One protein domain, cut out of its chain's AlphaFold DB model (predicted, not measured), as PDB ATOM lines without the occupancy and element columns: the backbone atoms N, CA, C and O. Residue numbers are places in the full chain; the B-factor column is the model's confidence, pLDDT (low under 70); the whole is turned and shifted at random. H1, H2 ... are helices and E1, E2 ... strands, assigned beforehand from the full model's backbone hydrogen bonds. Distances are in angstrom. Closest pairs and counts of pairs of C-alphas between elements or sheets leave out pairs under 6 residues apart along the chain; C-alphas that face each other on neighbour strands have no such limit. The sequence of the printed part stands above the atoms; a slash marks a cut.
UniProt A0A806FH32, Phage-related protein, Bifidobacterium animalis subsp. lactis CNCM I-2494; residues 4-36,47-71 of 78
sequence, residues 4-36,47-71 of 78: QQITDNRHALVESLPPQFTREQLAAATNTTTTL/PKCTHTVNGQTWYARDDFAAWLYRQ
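Overview. This is residues 4 to 36 and 47 to 71 of the 78 residues of the protein "Phage-related protein" of Bifidobacterium animalis subsp. lactis CNCM I-2494 (UniProt A0A806FH32). A three-stranded antiparallel sheet, order E1, E3, E2, makes one end; H1 and H3 lie side by side toward the other. The 58 printed residues, mixed helices and strands, run H1, E1, H2, E2, E3, H3. The whole is compact, radius of gyration of the C-alphas 11.2 A, spanning 38 by 21 by 18 A.

Arrangement. Look at E3, residues 56 to 60: N 59 is 2.9 A from O 21 of E1, residues 20 to 22. In its hairpin with E2, residues 49 to 53, N 50 is 3.0 A from O 58. H2, residues 23 to 29, and H3, residues 61 to 70, only graze the sheet. H1, residues 4 to 16, touches H3 with residues 10 to 14 alone, opposite ways at a shallow tilt of 13 degrees; the closest C-alphas, Val 14 and Ala 65, are 6.1 A apart. In H1, H2 and H3 every O i to N i+4 pair is within hydrogen-bond range.

Along the chain. Find C-alpha 4 at (178.753, 146.594, 144.925), where H1 begins its 18.4 A. H3 ends at C-alpha 70, (186.116, 157.595, 151.888).

Size, cuts and confidence. Residues 37 to 46 are cut out; C-alphas 36 and 47 are 10.6 A apart. Residues 30 to 36 are among those with pLDDT under 70.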
ATOM      1  N   GLN A   4     178.088 146.687 146.221       68.19
ATOM      2  CA  GLN A   4     178.753 146.594 144.925       68.19
ATOM      3  C   GLN A   4     178.169 147.582 143.906       68.19
ATOM      4  O   GLN A   4     178.924 148.269 143.225       68.19
ATOM      5  N   GLN A   5     176.837 147.711 143.845       65.50
ATOM      6  CA  GLN A   5     176.164 148.684 142.977       65.50
ATOM      7  C   GLN A   5     176.451 150.126 143.408       65.50
ATOM      8  O   GLN A   5     176.553 151.012 142.569       65.50
ATOM      9  N   ILE A   6     176.598 150.386 144.708       66.00
ATOM     10  CA  ILE A   6     176.944 151.722 145.214       66.00
ATOM     11  C   ILE A   6     178.368 152.098 144.791       66.00
ATOM     12  O   ILE A   6     178.609 153.223 144.359       66.00
ATOM     13  N   THR A   7     179.302 151.152 144.878       68.81
ATOM     14  CA  THR A   7     180.700 151.359 144.475       68.81
ATOM     15  C   THR A   7     180.834 151.561 142.964       68.81
ATOM     16  O   THR A   7     181.514 152.491 142.537       68.81
ATOM     17  N   ASP A   8     180.133 150.755 142.165       72.56
ATOM     18  CA  ASP A   8     180.084 150.879 140.702       72.56
ATOM     19  C   ASP A   8     179.520 152.241 140.259       72.56
ATOM     20  O   ASP A   8     180.159 152.971 139.502       72.56
ATOM     21  N   ASN A   9     178.401 152.670 140.854       74.56
ATOM     22  CA  ASN A   9     177.819 153.988 140.585       74.56
ATOM     23  C   ASN A   9     178.752 155.149 140.982       74.56
ATOM     24  O   ASN A   9     178.768 156.183 140.313       74.56
ATOM     25  N   ARG A  10     179.538 155.003 142.062       77.12
ATOM     26  CA  ARG A  10     180.547 156.004 142.464       77.12
ATOM     27  C   ARG A  10     181.682 156.095 141.446       77.12
ATOM     28  O   ARG A  10     182.080 157.206 141.103       77.12
ATOM     29  N   HIS A  11     182.165 154.957 140.952       81.81
ATOM     30  CA  HIS A  11     183.181 154.909 139.901       81.81
ATOM     31  C   HIS A  11     182.681 155.558 138.608       81.81
ATOM     32  O   HIS A  11     183.314 156.493 138.117       81.81
ATOM     33  N   ALA A  12     181.503 155.153 138.126       81.69
ATOM     34  CA  ALA A  12     180.899 155.705 136.915       81.69
ATOM     35  C   ALA A  12     180.681 157.228 137.006       81.69
ATOM     36  O   ALA A  12     180.926 157.956 136.043       81.69
ATOM     37  N   LEU A  13     180.278 157.733 138.179       81.19
ATOM     38  CA  LEU A  13     180.158 159.170 138.423       81.19
ATOM     39  C   LEU A  13     181.506 159.888 138.297       81.19
ATOM     40  O   LEU A  13     181.591 160.918 137.633       81.19
ATOM     41  N   VAL A  14     182.557 159.369 138.936       83.88
ATOM     42  CA  VAL A  14     183.892 159.979 138.875       83.88
ATOM     43  C   VAL A  14     184.405 160.001 137.437       83.88
ATOM     44  O   VAL A  14     184.918 161.028 136.999       83.88
ATOM     45  N   GLU A  15     184.233 158.916 136.686       85.62
ATOM     46  CA  GLU A  15     184.668 158.833 135.286       85.62
ATOM     47  C   GLU A  15     183.874 159.748 134.347       85.62
ATOM     48  O   GLU A  15     184.437 160.265 133.380       85.62
ATOM     49  N   SER A  16     182.603 160.017 134.658       83.88
ATOM     50  CA  SER A  16     181.771 160.972 133.918       83.88
ATOM     51  C   SER A  16     182.209 162.430 134.101       83.88
ATOM     52  O   SER A  16     181.823 163.281 133.294       83.88
ATOM     53  N   LEU A  17     182.950 162.755 135.164       84.56
ATOM     54  CA  LEU A  17     183.342 164.130 135.461       84.56
ATOM     55  C   LEU A  17     184.633 164.517 134.720       84.56
ATOM     56  O   LEU A  17     185.574 163.716 134.630       84.56
ATOM     57  N   PRO A  18     184.735 165.768 134.231       86.75
ATOM     58  CA  PRO A  18     185.991 166.275 133.699       86.75
ATOM     59  C   PRO A  18     187.064 166.366 134.803       86.75
ATOM     60  O   PRO A  18     186.730 166.402 135.990       86.75
ATOM     61  N   PRO A  19     188.366 166.442 134.445       87.12
ATOM     62  CA  PRO A  19     189.466 166.499 135.419       87.12
ATOM     63  C   PRO A  19     189.324 167.624 136.451       87.12
ATOM     64  O   PRO A  19     189.732 167.482 137.604       87.12
ATOM     65  N   GLN A  20     188.726 168.736 136.031       87.69
ATOM     66  CA  GLN A  20     188.283 169.816 136.894       87.69
ATOM     67  C   GLN A  20     186.833 170.110 136.559       87.69
ATOM     68  O   GLN A  20     186.497 170.279 135.385       87.69
ATOM     69  N   PHE A  21     185.992 170.167 137.580       86.25
ATOM     70  CA  PHE A  21     184.564 170.355 137.401       86.25
ATOM     71  C   PHE A  21     184.006 171.339 138.421       86.25
ATOM     72  O   PHE A  21     184.597 171.609 139.470       86.25
ATOM     73  N   THR A  22     182.842 171.887 138.103       84.62
ATOM     74  CA  THR A  22     182.135 172.835 138.964       84.62
ATOM     75  C   THR A  22     181.029 172.130 139.732       84.62
ATOM     76  O   THR A  22     180.585 171.039 139.372       84.62
ATOM     77  N   ARG A  23     180.509 172.777 140.777       77.75
ATOM     78  CA  ARG A  23     179.344 172.247 141.499       77.75
ATOM     79  C   ARG A  23     178.144 171.999 140.574       77.75
ATOM     80  O   ARG A  23     177.425 171.029 140.776       77.75
ATOM     81  N   GLU A  24     177.950 172.850 139.572       79.56
ATOM     82  CA  GLU A  24     176.864 172.726 138.594       79.56
ATOM     83  C   GLU A  24     177.078 171.548 137.643       79.56
ATOM     84  O   GLU A  24     176.145 170.795 137.390       79.56
ATOM     85  N   GLN A  25     178.310 171.326 137.175       81.12
ATOM     86  CA  GLN A  25     178.637 170.154 136.355       81.12
ATOM     87  C   GLN A  25     178.459 168.850 137.135       81.12
ATOM     88  O   GLN A  25     177.940 167.878 136.594       81.12
ATOM     89  N   LEU A  26     178.820 168.842 138.421       78.38
ATOM     90  CA  LEU A  26     178.541 167.710 139.302       78.38
ATOM     91  C   LEU A  26     177.035 167.482 139.470       78.38
ATOM     92  O   LEU A  26     176.579 166.353 139.333       78.38
ATOM     93  N   ALA A  27     176.269 168.548 139.715       73.88
ATOM     94  CA  ALA A  27     174.811 168.486 139.804       73.88
ATOM     95  C   ALA A  27     174.154 168.001 138.501       73.88
ATOM     96  O   ALA A  27     173.109 167.367 138.560       73.88
ATOM     97  N   ALA A  28     174.752 168.274 137.342       75.81
ATOM     98  CA  ALA A  28     174.276 167.767 136.058       75.81
ATOM     99  C   ALA A  28     174.661 166.293 135.820       75.81
ATOM    100  O   ALA A  28     173.884 165.548 135.230       75.81
ATOM    101  N   ALA A  29     175.842 165.863 136.280       72.88
ATOM    102  CA  ALA A  29     176.325 164.486 136.129       72.88
ATOM    103  C   ALA A  29     175.593 163.500 137.053       72.88
ATOM    104  O   ALA A  29     175.356 162.346 136.700       72.88
ATOM    105  N   THR A  30     175.191 163.954 138.240       67.12
ATOM    106  CA  THR A  30     174.302 163.189 139.108       67.12
ATOM    107  C   THR A  30     172.857 163.568 138.807       67.12
ATOM    108  O   THR A  30     172.422 164.635 139.219       67.12
ATOM    109  N   ASN A  31     172.039 162.659 138.270       56.62
ATOM    110  CA  ASN A  31     170.561 162.775 138.304       56.62
ATOM    111  C   ASN A  31     169.977 162.840 139.745       56.62
ATOM    112  O   ASN A  31     168.777 162.708 139.969       56.62
ATOM    113  N   THR A  32     170.832 162.986 140.759       52.75
ATOM    114  CA  THR A  32     170.551 162.907 142.189       52.75
ATOM    115  C   THR A  32     171.395 163.961 142.913       52.75
ATOM    116  O   THR A  32     172.244 163.660 143.747       52.75
ATOM    117  N   THR A  33     171.173 165.228 142.565       49.88
ATOM    118  CA  THR A  33     171.867 166.419 143.093       49.88
ATOM    119  C   THR A  33     171.811 166.568 144.622       49.88
ATOM    120  O   THR A  33     172.568 167.346 145.201       49.88
ATOM    121  N   THR A  34     170.954 165.820 145.317       50.31
ATOM    122  CA  THR A  34     170.629 166.096 146.722       50.31
ATOM    123  C   THR A  34     171.457 165.285 147.722       50.31
ATOM    124  O   THR A  34     171.792 165.808 148.779       50.31
ATOM    125  N   THR A  35     171.856 164.044 147.426       53.47
ATOM    126  CA  THR A  35     172.361 163.138 148.481       53.47
ATOM    127  C   THR A  35     173.854 163.300 148.785       53.47
ATOM    128  O   THR A  35     174.240 163.240 149.947       53.47
ATOM    129  N   LEU A  36     174.710 163.569 147.789       54.88
ATOM    130  CA  LEU A  36     176.162 163.689 148.025       54.88
ATOM    131  C   LEU A  36     176.566 165.036 148.638       54.88
ATOM    132  O   LEU A  36     177.498 165.093 149.431       54.88
ATOM    133  N   PRO A  47     184.916 167.593 149.571       69.00
ATOM    134  CA  PRO A  47     185.989 167.565 148.581       69.00
ATOM    135  C   PRO A  47     186.733 168.905 148.574       69.00
ATOM    136  O   PRO A  47     186.111 169.972 148.646       69.00
ATOM    137  N   LYS A  48     188.070 168.861 148.511       70.81
ATOM    138  CA  LYS A  48     188.882 170.080 148.513       70.81
ATOM    139  C   LYS A  48     188.552 170.940 147.293       70.81
ATOM    140  O   LYS A  48     188.572 170.477 146.155       70.81
ATOM    141  N   CYS A  49     188.280 172.215 147.558       75.25
ATOM    142  CA  CYS A  49     188.282 173.264 146.545       75.25
ATOM    143  C   CYS A  49     189.709 173.416 146.008       75.25
ATOM    144  O   CYS A  49     190.645 173.562 146.799       75.25
ATOM    145  N   THR A  50     189.869 173.390 144.685       75.81
ATOM    146  CA  THR A  50     191.164 173.654 144.046       75.81
ATOM    147  C   THR A  50     191.361 175.136 143.770       75.81
ATOM    148  O   THR A  50     192.438 175.660 144.040       75.81
ATOM    149  N   HIS A  51     190.335 175.827 143.271       81.81
ATOM    150  CA  HIS A  51     190.331 177.284 143.138       81.81
ATOM    151  C   HIS A  51     188.919 177.843 142.923       81.81
ATOM    152  O   HIS A  51     188.010 177.151 142.461       81.81
ATOM    153  N   THR A  52     188.756 179.138 143.200       82.94
ATOM    154  CA  THR A  52     187.539 179.894 142.888       82.94
ATOM    155  C   THR A  52     187.860 180.940 141.831       82.94
ATOM    156  O   THR A  52     188.718 181.793 142.050       82.94
ATOM    157  N   VAL A  53     187.166 180.894 140.695       81.00
ATOM    158  CA  VAL A  53     187.331 181.847 139.586       81.00
ATOM    159  C   VAL A  53     185.972 182.466 139.290       81.00
ATOM    160  O   VAL A  53     185.007 181.742 139.075       81.00
ATOM    161  N   ASN A  54     185.881 183.800 139.303       84.38
ATOM    162  CA  ASN A  54     184.639 184.550 139.050       84.38
ATOM    163  C   ASN A  54     183.437 184.088 139.902       84.38
ATOM    164  O   ASN A  54     182.315 184.010 139.417       84.38
ATOM    165  N   GLY A  55     183.672 183.739 141.172       81.62
ATOM    166  CA  GLY A  55     182.630 183.226 142.075       81.62
ATOM    167  C   GLY A  55     182.267 181.751 141.863       81.62
ATOM    168  O   GLY A  55     181.517 181.188 142.658       81.62
ATOM    169  N   GLN A  56     182.844 181.092 140.859       80.75
ATOM    170  CA  GLN A  56     182.649 179.675 140.586       80.75
ATOM    171  C   GLN A  56     183.741 178.847 141.265       80.75
ATOM    172  O   GLN A  56     184.932 179.049 141.029       80.75
ATOM    173  N   THR A  57     183.335 177.918 142.132       83.00
ATOM    174  CA  THR A  57     184.254 177.000 142.820       83.00
ATOM    175  C   THR A  57     184.505 175.769 141.962       83.00
ATOM    176  O   THR A  57     183.554 175.095 141.550       83.00
ATOM    177  N   TRP A  58     185.780 175.473 141.741       85.56
ATOM    178  CA  TRP A  58     186.244 174.312 141.000       85.56
ATOM    179  C   TRP A  58     186.781 173.244 141.950       85.56
ATOM    180  O   TRP A  58     187.372 173.540 142.995       85.56
ATOM    181  N   TYR A  59     186.555 171.993 141.568       85.69
ATOM    182  CA  TYR A  59     187.004 170.806 142.281       85.69
ATOM    183  C   TYR A  59     187.834 169.949 141.329       85.69
ATOM    184  O   TYR A  59     187.484 169.802 140.156       85.69
ATOM    185  N   ALA A  60     188.925 169.372 141.830       87.75
ATOM    186  CA  ALA A  60     189.645 168.339 141.096       87.75
ATOM    187  C   ALA A  60     188.913 167.005 141.224       87.75
ATOM    188  O   ALA A  60     188.476 166.617 142.312       87.75
ATOM    189  N   ARG A  61     188.838 166.281 140.109       86.81
ATOM    190  CA  ARG A  61     188.286 164.926 140.053       86.81
ATOM    191  C   ARG A  61     188.981 163.976 141.017       86.81
ATOM    192  O   ARG A  61     188.291 163.237 141.706       86.81
ATOM    193  N   ASP A  62     190.305 164.023 141.107       86.62
ATOM    194  CA  ASP A  62     191.079 163.139 141.985       86.62
ATOM    195  C   ASP A  62     190.791 163.382 143.475       86.62
ATOM    196  O   ASP A  62     190.543 162.431 144.219       86.62
ATOM    197  N   ASP A  63     190.731 164.646 143.912       83.62
ATOM    198  CA  ASP A  63     190.348 165.004 145.287       83.62
ATOM    199  C   ASP A  63     188.894 164.610 145.587       83.62
ATOM    200  O   ASP A  63     188.589 164.102 146.670       83.62
ATOM    201  N   PHE A  64     187.990 164.805 144.622       82.19
ATOM    202  CA  PHE A  64     186.597 164.390 144.753       82.19
ATOM    203  C   PHE A  64     186.450 162.873 144.843       82.19
ATOM    204  O   PHE A  64     185.728 162.390 145.711       82.19
ATOM    205  N   ALA A  65     187.157 162.120 144.004       83.75
ATOM    206  CA  ALA A  65     187.166 160.664 144.025       83.75
ATOM    207  C   ALA A  65     187.702 160.141 145.363       83.75
ATOM    208  O   ALA A  65     187.062 159.313 146.010       83.75
ATOM    209  N   ALA A  66     188.829 160.686 145.831       83.25
ATOM    210  CA  ALA A  66     189.411 160.332 147.122       83.25
ATOM    211  C   ALA A  66     188.452 160.613 148.288       83.25
ATOM    212  O   ALA A  66     188.379 159.823 149.229       83.25
ATOM    213  N   TRP A  67     187.703 161.716 148.233       80.81
ATOM    214  CA  TRP A  67     186.660 162.015 149.213       80.81
ATOM    215  C   TRP A  67     185.463 161.060 149.100       80.81
ATOM    216  O   TRP A  67     185.016 160.522 150.112       80.81
ATOM    217  N   LEU A  68     184.974 160.804 147.885       78.62
ATOM    218  CA  LEU A  68     183.798 159.975 147.619       78.62
ATOM    219  C   LEU A  68     184.018 158.513 148.029       78.62
ATOM    220  O   LEU A  68     183.129 157.904 148.620       78.62
ATOM    221  N   TYR A  69     185.207 157.958 147.780       77.62
ATOM    222  CA  TYR A  69     185.559 156.598 148.207       77.62
ATOM    223  C   TYR A  69     185.800 156.471 149.713       77.62
ATOM    224  O   TYR A  69     185.725 155.368 150.247       77.62
ATOM    225  N   ARG A  70     186.058 157.581 150.417       75.31
ATOM    226  CA  ARG A  70     186.116 157.595 151.888       75.31
ATOM    227  C   ARG A  70     184.733 157.615 152.535       75.31
ATOM    228  O   ARG A  70     184.643 157.341 153.728       75.31
ATOM    229  N   GLN A  71     183.674 157.946 151.792       70.56
ATOM    230  CA  GLN A  71     182.315 157.904 152.324       70.56
ATOM    231  C   GLN A  71     181.887 156.441 152.527       70.56
ATOM    232  O   GLN A  71     182.048 155.629 151.606       70.56
TER     233      GLN A  71